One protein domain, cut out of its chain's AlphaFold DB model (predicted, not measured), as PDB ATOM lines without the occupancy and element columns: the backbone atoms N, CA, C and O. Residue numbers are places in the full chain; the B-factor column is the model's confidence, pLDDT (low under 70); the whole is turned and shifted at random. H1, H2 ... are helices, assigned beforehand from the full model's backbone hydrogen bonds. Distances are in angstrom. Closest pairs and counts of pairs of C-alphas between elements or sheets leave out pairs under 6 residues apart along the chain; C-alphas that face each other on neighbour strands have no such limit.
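This is residues 2 to 61 and 198 to 219 of the 261 residues of the protein "Sulfate transporter" of Zetaproteobacteria bacterium (UniProt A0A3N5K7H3). Two long helices, H1 and H4, lie side by side along much of their length, and a helical hairpin of H2 and H3 packs on the first part of H4. H3 reaches toward one end of the longest axis, and the last printed residues toward the other. The printed part has 82 residues, with four named helices in the order H1, H2, H3, H4 and no named strand: the class is all helix. It is compact, with a radius of gyration of the C-alphas of 13.5 A, and spans 45 by 30 by 15 A, only just flat.

H1, residues 2 to 20, touches H4, residues 198 to 215, at a shallow tilt of 19 degrees, opposite ways; their closest C-alphas, Gly 16 and Gly 202, are 3.7 A apart. H1 is close to but not clearly touching H2, residues 24 to 38. H2 forms a hairpin with H3, residues 45 to 60, of which residues 45 to 49 alone touch H2; the closest C-alphas, Leu 37 and Ala 45, are 5.4 A apart. H4 is the hub, touching three helices. Its residues 199 to 203 alone touch H2, at a steep tilt of 42 degrees, the same way, with Ala 27 and Trp 199 closest at 5.8 A between C-alphas. Its residues 200 to 204 alone touch H3, through residues 46 to 53, at a shallow tilt of 14 degrees, opposite ways; the C-alphas of Gly 53 and Leu 200 are closest, at 6.4 A. H2, H3 and H4 form an up-and-down bundle, each running against the one before it. H1 and H3 are apart. In H1, H2, H3 and H4 every O i to N i+4 pair is within hydrogen-bond range.

H1 begins at C-alpha 2 (-97.401, 182.477, -87.818) and is 26.8 A from first to last C-alpha. H2 is 20.7 A long and H3 22.4 A. H4 is 25.3 A long and ends at C-alpha 215 (-95.891, 182.582, -78.828).

The C-alphas farthest apart, of Glu 61 and Ser 219, are 48.0 A apart. Residues 62 to 197 are not printed, and C-alphas 61 and 198 are 14.6 A apart across the cut. The link H1 to H2 is tight, and H2 to H3 short. Mean pLDDT of the printed part is 91.5; residues 218 to 219 are under 70.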
ATOM      1  N   GLN A   2     -96.661 182.977 -88.997       87.06
ATOM      2  CA  GLN A   2     -97.401 182.477 -87.818       87.06
ATOM      3  C   GLN A   2     -97.956 181.054 -87.996       87.06
ATOM      4  O   GLN A   2     -97.677 180.186 -87.180       87.06
ATOM      5  N   GLY A   3     -98.635 180.774 -89.116       89.81
ATOM      6  CA  GLY A   3     -99.131 179.425 -89.409       89.81
ATOM      7  C   GLY A   3     -98.041 178.343 -89.457       89.81
ATOM      8  O   GLY A   3     -98.256 177.257 -88.939       89.81
ATOM      9  N   LEU A   4     -96.848 178.633 -89.992       89.19
ATOM     10  CA  LEU A   4     -95.728 177.677 -89.994       89.19
ATOM     11  C   LEU A   4     -95.224 177.391 -88.576       89.19
ATOM     12  O   LEU A   4     -94.930 176.246 -88.255       89.19
ATOM     13  N   VAL A   5     -95.136 178.422 -87.733       88.50
ATOM     14  CA  VAL A   5     -94.671 178.280 -86.345       88.50
ATOM     15  C   VAL A   5     -95.684 177.504 -85.507       88.50
ATOM     16  O   VAL A   5     -95.295 176.604 -84.769       88.50
ATOM     17  N   ILE A   6     -96.979 177.782 -85.685       91.62
ATOM     18  CA  ILE A   6     -98.064 177.018 -85.055       91.62
ATOM     19  C   ILE A   6     -98.029 175.561 -85.526       91.62
ATOM     20  O   ILE A   6     -98.075 174.660 -84.696       91.62
ATOM     21  N   GLY A   7     -97.900 175.317 -86.833       92.19
ATOM     22  CA  GLY A   7     -97.786 173.966 -87.386       92.19
ATOM     23  C   GLY A   7     -96.596 173.197 -86.804       92.19
ATOM     24  O   GLY A   7     -96.757 172.063 -86.363       92.19
ATOM     25  N   LEU A   8     -95.424 173.834 -86.717       90.44
ATOM     26  CA  LEU A   8     -94.229 173.250 -86.104       90.44
ATOM     27  C   LEU A   8     -94.422 172.962 -84.606       90.44
ATOM     28  O   LEU A   8     -94.107 171.865 -84.151       90.44
ATOM     29  N   GLY A   9     -94.977 173.916 -83.852       93.00
ATOM     30  CA  GLY A   9     -95.259 173.759 -82.425       93.00
ATOM     31  C   GLY A   9     -96.239 172.619 -82.150       93.00
ATOM     32  O   GLY A   9     -95.969 171.759 -81.314       93.00
ATOM     33  N   LEU A  10     -97.326 172.530 -82.920       95.50
ATOM     34  CA  LEU A  10     -98.262 171.404 -82.856       95.50
ATOM     35  C   LEU A  10     -97.600 170.079 -83.264       95.50
ATOM     36  O   LEU A  10     -97.890 169.045 -82.665       95.50
ATOM     37  N   GLY A  11     -96.679 170.096 -84.229       95.25
ATOM     38  CA  GLY A  11     -95.873 168.931 -84.597       95.25
ATOM     39  C   GLY A  11     -95.033 168.415 -83.427       95.25
ATOM     40  O   GLY A  11     -95.045 167.217 -83.143       95.25
ATOM     41  N   PHE A  12     -94.375 169.313 -82.689       95.75
ATOM     42  CA  PHE A  12     -93.649 168.972 -81.461       95.75
ATOM     43  C   PHE A  12     -94.573 168.444 -80.362       95.75
ATOM     44  O   PHE A  12     -94.216 167.477 -79.694       95.75
ATOM     45  N   VAL A  13     -95.781 168.997 -80.211       97.19
ATOM     46  CA  VAL A  13     -96.783 168.450 -79.280       97.19
ATOM     47  C   VAL A  13     -97.137 167.010 -79.647       97.19
ATOM     48  O   VAL A  13     -97.089 166.134 -78.784       97.19
ATOM     49  N   LEU A  14     -97.451 166.738 -80.916       96.81
ATOM     50  CA  LEU A  14     -97.802 165.392 -81.376       96.81
ATOM     51  C   LEU A  14     -96.654 164.400 -81.171       96.81
ATOM     52  O   LEU A  14     -96.883 163.288 -80.693       96.81
ATOM     53  N   GLU A  15     -95.428 164.790 -81.512       96.94
ATOM     54  CA  GLU A  15     -94.263 163.927 -81.333       96.94
ATOM     55  C   GLU A  15     -93.944 163.709 -79.852       96.94
ATOM     56  O   GLU A  15     -93.704 162.579 -79.427       96.94
ATOM     57  N   GLY A  16     -94.070 164.754 -79.031       97.06
ATOM     58  CA  GLY A  16     -93.947 164.660 -77.583       97.06
ATOM     59  C   GLY A  16     -94.934 163.658 -76.984       97.06
ATOM     60  O   GLY A  16     -94.539 162.789 -76.206       97.06
ATOM     61  N   VAL A  17     -96.201 163.696 -77.412       96.88
ATOM     62  CA  VAL A  17     -97.233 162.728 -76.999       96.88
ATOM     63  C   VAL A  17     -96.871 161.295 -77.386       96.88
ATOM     64  O   VAL A  17     -96.987 160.395 -76.553       96.88
ATOM     65  N   LYS A  18     -96.382 161.065 -78.607       96.94
ATOM     66  CA  LYS A  18     -95.940 159.726 -79.031       96.94
ATOM     67  C   LYS A  18     -94.764 159.222 -78.197       96.94
ATOM     68  O   LYS A  18     -94.763 158.070 -77.778       96.94
ATOM     69  N   MET A  19     -93.782 160.078 -77.919       97.06
ATOM     70  CA  MET A  19     -92.618 159.724 -77.101       97.06
ATOM     71  C   MET A  19     -93.006 159.380 -75.655       97.06
ATOM     72  O   MET A  19     -92.424 158.472 -75.057       97.06
ATOM     73  N   MET A  20     -94.015 160.060 -75.104       97.19
ATOM     74  CA  MET A  20     -94.571 159.784 -73.775       97.19
ATOM     75  C   MET A  20     -95.282 158.426 -73.677       97.19
ATOM     76  O   MET A  20     -95.347 157.861 -72.586       97.19
ATOM     77  N   ALA A  21     -95.746 157.853 -74.794       94.88
ATOM     78  CA  ALA A  21     -96.431 156.557 -74.802       94.88
ATOM     79  C   ALA A  21     -95.552 155.390 -74.312       94.88
ATOM     80  O   ALA A  21     -96.081 154.348 -73.929       94.88
ATOM     81  N   GLY A  22     -94.224 155.557 -74.289       91.94
ATOM     82  CA  GLY A  22     -93.303 154.558 -73.744       91.94
ATOM     83  C   GLY A  22     -93.403 154.367 -72.225       91.94
ATOM     84  O   GLY A  22     -93.066 153.295 -71.734       91.94
ATOM     85  N   ASP A  23     -93.859 155.381 -71.481       95.75
ATOM     86  CA  ASP A  23     -94.124 155.280 -70.040       95.75
ATOM     87  C   ASP A  23     -95.203 156.298 -69.622       95.75
ATOM     88  O   ASP A  23     -94.897 157.394 -69.138       95.75
ATOM     89  N   PRO A  24     -96.487 155.975 -69.849       95.12
ATOM     90  CA  PRO A  24     -97.566 156.947 -69.724       95.12
ATOM     91  C   PRO A  24     -97.778 157.418 -68.281       95.12
ATOM     92  O   PRO A  24     -98.158 158.565 -68.067       95.12
ATOM     93  N   VAL A  25     -97.511 156.569 -67.282       96.88
ATOM     94  CA  VAL A  25     -97.698 156.926 -65.868       96.88
ATOM     95  C   VAL A  25     -96.688 157.993 -65.453       96.88
ATOM     96  O   VAL A  25     -97.076 159.029 -64.908       96.88
ATOM     97  N   LEU A  26     -95.403 157.779 -65.755       96.56
ATOM     98  CA  LEU A  26     -94.365 158.765 -65.455       96.56
ATOM     99  C   LEU A  26     -94.514 160.032 -66.293       96.56
ATOM    100  O   LEU A  26     -94.303 161.126 -65.775       96.56
ATOM    101  N   ALA A  27     -94.925 159.902 -67.554       96.56
ATOM    102  CA  ALA A  27     -95.192 161.047 -68.410       96.56
ATOM    103  C   ALA A  27     -96.326 161.927 -67.865       96.56
ATOM    104  O   ALA A  27     -96.154 163.139 -67.756       96.56
ATOM    105  N   VAL A  28     -97.461 161.341 -67.463       96.75
ATOM    106  CA  VAL A  28     -98.579 162.090 -66.862       96.75
ATOM    107  C   VAL A  28     -98.141 162.773 -65.567       96.75
ATOM    108  O   VAL A  28     -98.443 163.950 -65.364       96.75
ATOM    109  N   PHE A  29     -97.379 162.074 -64.720       97.19
ATOM    110  CA  PHE A  29     -96.808 162.669 -63.514       97.19
ATOM    111  C   PHE A  29     -95.892 163.856 -63.844       97.19
ATOM    112  O   PHE A  29     -96.032 164.921 -63.248       97.19
ATOM    113  N   ALA A  30     -94.992 163.711 -64.818       96.56
ATOM    114  CA  ALA A  30     -94.084 164.774 -65.230       96.56
ATOM    115  C   ALA A  30     -94.822 165.969 -65.845       96.56
ATOM    116  O   ALA A  30     -94.460 167.110 -65.564       96.56
ATOM    117  N   VAL A  31     -95.888 165.743 -66.615       96.19
ATOM    118  CA  VAL A  31     -96.756 166.813 -67.128       96.19
ATOM    119  C   VAL A  31     -97.428 167.567 -65.979       96.19
ATOM    120  O   VAL A  31     -97.347 168.795 -65.930       96.19
ATOM    121  N   ALA A  32     -98.036 166.856 -65.025       95.75
ATOM    122  CA  ALA A  32     -98.677 167.469 -63.861       95.75
ATOM    123  C   ALA A  32     -97.674 168.259 -63.005       95.75
ATOM    124  O   ALA A  32     -97.942 169.399 -62.620       95.75
ATOM    125  N   LEU A  33     -96.491 167.685 -62.769       95.06
ATOM    126  CA  LEU A  33     -95.393 168.346 -62.071       95.06
ATOM    127  C   LEU A  33     -94.947 169.611 -62.809       95.06
ATOM    128  O   LEU A  33     -94.739 170.642 -62.179       95.06
ATOM    129  N   THR A  34     -94.835 169.557 -64.136       94.00
ATOM    130  CA  THR A  34     -94.443 170.718 -64.943       94.00
ATOM    131  C   THR A  34     -95.455 171.846 -64.794       94.00
ATOM    132  O   THR A  34     -95.053 172.962 -64.489       94.00
ATOM    133  N   PHE A  35     -96.758 171.571 -64.911       92.06
ATOM    134  CA  PHE A  35     -97.790 172.589 -64.680       92.06
ATOM    135  C   PHE A  35     -97.734 173.176 -63.266       92.06
ATOM    136  O   PHE A  35     -97.852 174.388 -63.105       92.06
ATOM    137  N   ALA A  36     -97.502 172.346 -62.246       92.31
ATOM    138  CA  ALA A  36     -97.351 172.824 -60.875       92.31
ATOM    139  C   ALA A  36     -96.113 173.725 -60.698       92.31
ATOM    140  O   ALA A  36     -96.173 174.722 -59.980       92.31
ATOM    141  N   LEU A  37     -94.999 173.398 -61.363       91.50
ATOM    142  CA  LEU A  37     -93.754 174.168 -61.306       91.50
ATOM    143  C   LEU A  37     -93.798 175.444 -62.148       91.50
ATOM    144  O   LEU A  37     -93.173 176.424 -61.761       91.50
ATOM    145  N   LEU A  38     -94.545 175.465 -63.254       85.00
ATOM    146  CA  LEU A  38     -94.745 176.672 -64.064       85.00
ATOM    147  C   LEU A  38     -95.444 177.791 -63.276       85.00
ATOM    148  O   LEU A  38     -95.235 178.962 -63.574       85.00
ATOM    149  N   SER A  39     -96.199 177.447 -62.231       81.62
ATOM    150  CA  SER A  39     -96.788 178.410 -61.290       81.62
ATOM    151  C   SER A  39     -95.778 179.011 -60.297       81.62
ATOM    152  O   SER A  39     -96.159 179.839 -59.471       81.62
ATOM    153  N   SER A  40     -94.511 178.584 -60.317       81.50
ATOM    154  CA  SER A  40     -93.467 179.021 -59.388       81.50
ATOM    155  C   SER A  40     -92.321 179.715 -60.119       81.50
ATOM    156  O   SER A  40     -91.589 179.100 -60.890       81.50
ATOM    157  N   ASP A  41     -92.066 180.980 -59.787       74.69
ATOM    158  CA  ASP A  41     -90.945 181.737 -60.365       74.69
ATOM    159  C   ASP A  41     -89.567 181.319 -59.831       74.69
ATOM    160  O   ASP A  41     -88.537 181.732 -60.366       74.69
ATOM    161  N   ARG A  42     -89.522 180.511 -58.762       79.56
ATOM    162  CA  ARG A  42     -88.272 180.174 -58.059       79.56
ATOM    163  C   ARG A  42     -87.574 178.937 -58.598       79.56
ATOM    164  O   ARG A  42     -86.356 178.838 -58.477       79.56
ATOM    165  N   ILE A  43     -88.330 177.970 -59.117       83.06
ATOM    166  CA  ILE A  43     -87.804 176.645 -59.453       83.06
ATOM    167  C   ILE A  43     -87.949 176.420 -60.959       83.06
ATOM    168  O   ILE A  43     -89.067 176.255 -61.442       83.06
ATOM    169  N   PRO A  44     -86.840 176.359 -61.716       85.62
ATOM    170  CA  PRO A  44     -86.894 176.061 -63.140       85.62
ATOM    171  C   PRO A  44     -87.413 174.641 -63.375       85.62
ATOM    172  O   PRO A  44     -86.717 173.666 -63.078       85.62
ATOM    173  N   ALA A  45     -88.613 174.521 -63.949       89.81
ATOM    174  CA  ALA A  45     -89.255 173.231 -64.206       89.81
ATOM    175  C   ALA A  45     -88.336 172.262 -64.968       89.81
ATOM    176  O   ALA A  45     -88.205 171.102 -64.589       89.81
ATOM    177  N   MET A  46     -87.616 172.765 -65.975       89.19
ATOM    178  CA  MET A  46     -86.687 171.973 -66.783       89.19
ATOM    179  C   MET A  46     -85.581 171.304 -65.951       89.19
ATOM    180  O   MET A  46     -85.269 170.140 -66.180       89.19
ATOM    181  N   LEU A  47     -85.008 171.996 -64.959       90.50
ATOM    182  CA  LEU A  47     -83.959 171.415 -64.112       90.50
ATOM    183  C   LEU A  47     -84.509 170.291 -63.230       90.50
ATOM    184  O   LEU A  47     -83.862 169.258 -63.074       90.50
ATOM    185  N   VAL A  48     -85.722 170.469 -62.697       93.88
ATOM    186  CA  VAL A  48     -86.397 169.433 -61.903       93.88
ATOM    187  C   VAL A  48     -86.727 168.220 -62.766       93.88
ATOM    188  O   VAL A  48     -86.466 167.094 -62.352       93.88
ATOM    189  N   LEU A  49     -87.247 168.437 -63.974       94.19
ATOM    190  CA  LEU A  49     -87.550 167.372 -64.929       94.19
ATOM    191  C   LEU A  49     -86.301 166.577 -65.320       94.19
ATOM    192  O   LEU A  49     -86.325 165.349 -65.273       94.19
ATOM    193  N   LEU A  50     -85.200 167.255 -65.657       93.94
ATOM    194  CA  LEU A  50     -83.931 166.599 -65.981       93.94
ATOM    195  C   LEU A  50     -83.385 165.801 -64.789       93.94
ATOM    196  O   LEU A  50     -82.956 164.662 -64.967       93.94
ATOM    197  N   GLY A  51     -83.454 166.359 -63.576       95.44
ATOM    198  CA  GLY A  51     -83.069 165.656 -62.350       95.44
ATOM    199  C   GLY A  51     -83.932 164.421 -62.080       95.44
ATOM    200  O   GLY A  51     -83.402 163.357 -61.765       95.44
ATOM    201  N   LEU A  52     -85.251 164.532 -62.270       94.81
ATOM    202  CA  LEU A  52     -86.195 163.420 -62.156       94.81
ATOM    203  C   LEU A  52     -85.886 162.317 -63.176       94.81
ATOM    204  O   LEU A  52     -85.840 161.144 -62.811       94.81
ATOM    205  N   GLY A  53     -85.640 162.682 -64.436       95.12
ATOM    206  CA  GLY A  53     -85.240 161.743 -65.485       95.12
ATOM    207  C   GLY A  53     -83.988 160.974 -65.131       95.12
ATOM    208  O   GLY A  53     -84.002 159.747 -65.169       95.12
ATOM    209  N   ALA A  54     -82.945 161.700 -64.727       94.69
ATOM    210  CA  ALA A  54     -81.675 161.111 -64.335       94.69
ATOM    211  C   ALA A  54     -81.843 160.167 -63.137       94.69
ATOM    212  O   ALA A  54     -81.341 159.045 -63.167       94.69
ATOM    213  N   ALA A  55     -82.605 160.575 -62.116       95.50
ATOM    214  CA  ALA A  55     -82.883 159.743 -60.948       95.50
ATOM    215  C   ALA A  55     -83.635 158.457 -61.323       95.50
ATOM    216  O   ALA A  55     -83.258 157.372 -60.883       95.50
ATOM    217  N   ILE A  56     -84.663 158.554 -62.169       95.12
ATOM    218  CA  ILE A  56     -85.437 157.394 -62.630       95.12
ATOM    219  C   ILE A  56     -84.587 156.478 -63.517       95.12
ATOM    220  O   ILE A  56     -84.668 155.258 -63.381       95.12
ATOM    221  N   ALA A  57     -83.771 157.042 -64.409       94.56
ATOM    222  CA  ALA A  57     -82.873 156.282 -65.271       94.56
ATOM    223  C   ALA A  57     -81.864 155.479 -64.439       94.56
ATOM    224  O   ALA A  57     -81.750 154.271 -64.622       94.56
ATOM    225  N   VAL A  58     -81.215 156.120 -63.465       94.88
ATOM    226  CA  VAL A  58     -80.278 155.464 -62.541       94.88
ATOM    227  C   VAL A  58     -80.979 154.425 -61.664       94.88
ATOM    228  O   VAL A  58     -80.430 153.356 -61.426       94.88
ATOM    229  N   PHE A  59     -82.200 154.701 -61.201       94.94
ATOM    230  CA  PHE A  59     -82.969 153.743 -60.408       94.94
ATOM    231  C   PHE A  59     -83.315 152.476 -61.203       94.94
ATOM    232  O   PHE A  59     -83.223 151.369 -60.677       94.94
ATOM    233  N   ARG A  60     -83.700 152.627 -62.476       94.06
ATOM    234  CA  ARG A  60     -84.015 151.497 -63.365       94.06
ATOM    235  C   ARG A  60     -82.772 150.770 -63.861       94.06
ATOM    236  O   ARG A  60     -82.839 149.573 -64.120       94.06
ATOM    237  N   GLU A  61     -81.654 151.477 -63.977       93.19
ATOM    238  CA  GLU A  61     -80.380 150.932 -64.425       93.19
ATOM    239  C   GLU A  61     -79.238 151.335 -63.472       93.19
ATOM    240  O   GLU A  61     -78.455 152.237 -63.775       93.19
ATOM    241  N   ARG A 198     -86.891 158.546 -73.017       95.31
ATOM    242  CA  ARG A 198     -87.706 159.058 -74.132       95.31
ATOM    243  C   ARG A 198     -89.011 159.717 -73.684       95.31
ATOM    244  O   ARG A 198     -89.365 160.752 -74.235       95.31
ATOM    245  N   TRP A 199     -89.693 159.166 -72.679       95.44
ATOM    246  CA  TRP A 199     -90.938 159.751 -72.173       95.44
ATOM    247  C   TRP A 199     -90.718 161.157 -71.594       95.44
ATOM    248  O   TRP A 199     -91.545 162.035 -71.821       95.44
ATOM    249  N   LEU A 200     -89.579 161.401 -70.931       96.25
ATOM    250  CA  LEU A 200     -89.241 162.708 -70.368       96.25
ATOM    251  C   LEU A 200     -88.933 163.715 -71.476       96.25
ATOM    252  O   LEU A 200     -89.426 164.842 -71.444       96.25
ATOM    253  N   LEU A 201     -88.140 163.300 -72.468       95.62
ATOM    254  CA  LEU A 201     -87.880 164.112 -73.657       95.62
ATOM    255  C   LEU A 201     -89.193 164.460 -74.370       95.62
ATOM    256  O   LEU A 201     -89.360 165.591 -74.811       95.62
ATOM    257  N   GLY A 202     -90.146 163.524 -74.405       96.75
ATOM    258  CA  GLY A 202     -91.496 163.755 -74.910       96.75
ATOM    259  C   GLY A 202     -92.266 164.817 -74.123       96.75
ATOM    260  O   GLY A 202     -92.872 165.699 -74.725       96.75
ATOM    261  N   THR A 203     -92.194 164.793 -72.787       96.31
ATOM    262  CA  THR A 203     -92.784 165.835 -71.931       96.31
ATOM    263  C   THR A 203     -92.172 167.207 -72.216       96.31
ATOM    264  O   THR A 203     -92.899 168.174 -72.418       96.31
ATOM    265  N   ILE A 204     -90.842 167.295 -72.287       95.06
ATOM    266  CA  ILE A 204     -90.128 168.542 -72.603       95.06
ATOM    267  C   ILE A 204     -90.546 169.062 -73.984       95.06
ATOM    268  O   ILE A 204     -90.857 170.245 -74.133       95.06
ATOM    269  N   LEU A 205     -90.587 168.177 -74.984       95.81
ATOM    270  CA  LEU A 205     -90.953 168.518 -76.356       95.81
ATOM    271  C   LEU A 205     -92.407 168.992 -76.458       95.81
ATOM    272  O   LEU A 205     -92.681 169.942 -77.188       95.81
ATOM    273  N   LEU A 206     -93.320 168.396 -75.685       96.56
ATOM    274  CA  LEU A 206     -94.710 168.837 -75.597       96.56
ATOM    275  C   LEU A 206     -94.808 170.286 -75.116       96.56
ATOM    276  O   LEU A 206     -95.448 171.099 -75.778       96.56
ATOM    277  N   PHE A 207     -94.164 170.630 -73.998       94.38
ATOM    278  CA  PHE A 207     -94.220 171.999 -73.475       94.38
ATOM    279  C   PHE A 207     -93.490 172.991 -74.382       94.38
ATOM    280  O   PHE A 207     -94.001 174.084 -74.607       94.38
ATOM    281  N   GLY A 208     -92.353 172.601 -74.967       91.38
ATOM    282  CA  GLY A 208     -91.667 173.417 -75.970       91.38
ATOM    283  C   GLY A 208     -92.534 173.678 -77.208       91.38
ATOM    284  O   GLY A 208     -92.562 174.796 -77.717       91.38
ATOM    285  N   GLY A 209     -93.289 172.675 -77.661       93.06
ATOM    286  CA  GLY A 209     -94.248 172.806 -78.757       93.06
ATOM    287  C   GLY A 209     -95.429 173.718 -78.425       93.06
ATOM    288  O   GLY A 209     -95.808 174.548 -79.253       93.06
ATOM    289  N   LEU A 210     -95.979 173.608 -77.210       93.12
ATOM    290  CA  LEU A 210     -97.041 174.492 -76.720       93.12
ATOM    291  C   LEU A 210     -96.574 175.946 -76.646       93.12
ATOM    292  O   LEU A 210     -97.246 176.818 -77.190       93.12
ATOM    293  N   GLU A 211     -95.419 176.198 -76.029       89.00
ATOM    294  CA  GLU A 211     -94.849 177.541 -75.905       89.00
ATOM    295  C   GLU A 211     -94.599 178.163 -77.284       89.00
ATOM    296  O   GLU A 211     -94.970 179.309 -77.537       89.00
ATOM    297  N   LEU A 212     -94.055 177.376 -78.219       87.62
ATOM    298  CA  LEU A 212     -93.823 177.813 -79.593       87.62
ATOM    299  C   LEU A 212     -95.130 178.168 -80.319       87.62
ATOM    300  O   LEU A 212     -95.203 179.187 -81.006       87.62
ATOM    301  N   ALA A 213     -96.170 177.344 -80.170       89.69
ATOM    302  CA  ALA A 213     -97.466 177.587 -80.797       89.69
ATOM    303  C   ALA A 213     -98.185 178.799 -80.183       89.69
ATOM    304  O   ALA A 213     -98.759 179.601 -80.918       89.69
ATOM    305  N   VAL A 214     -98.135 178.955 -78.856       87.81
ATOM    306  CA  VAL A 214     -98.735 180.087 -78.133       87.81
ATOM    307  C   VAL A 214     -98.020 181.389 -78.471       87.81
ATOM    308  O   VAL A 214     -98.690 182.360 -78.814       87.81
ATOM    309  N   GLY A 215     -96.685 181.402 -78.471       81.62
ATOM    310  CA  GLY A 215     -95.891 182.582 -78.828       81.62
ATOM    311  C   GLY A 215     -96.111 183.058 -80.269       81.62
ATOM    312  O   GLY A 215     -95.902 184.228 -80.577       81.62
ATOM    313  N   ALA A 216     -96.586 182.177 -81.153       80.88
ATOM    314  CA  ALA A 216     -96.929 182.510 -82.532       80.88
ATOM    315  C   ALA A 216     -98.368 183.020 -82.727       80.88
ATOM    316  O   ALA A 216     -98.715 183.435 -83.839       80.88
ATOM    317  N   GLN A 217     -99.219 182.984 -81.693       74.38
ATOM    318  CA  GLN A 217    -100.584 183.496 -81.790       74.38
ATOM    319  C   GLN A 217    -100.573 185.028 -81.821       74.38
ATOM    320  O   GLN A 217    -100.415 185.696 -80.804       74.38
ATOM    321  N   GLY A 218    -100.766 185.595 -83.012       64.88
ATOM    322  CA  GLY A 218    -100.970 187.030 -83.175       64.88
ATOM    323  C   GLY A 218    -102.329 187.482 -82.637       64.88
ATOM    324  O   GLY A 218    -103.354 186.827 -82.840       64.88
ATOM    325  N   SER A 219    -102.357 188.645 -81.992       49.34
ATOM    326  CA  SER A 219    -103.585 189.305 -81.555       49.34
ATOM    327  C   SER A 219    -104.297 189.970 -82.739       49.34
ATOM    328  O   SER A 219    -103.893 191.041 -83.176       49.34
TER     329      SER A 219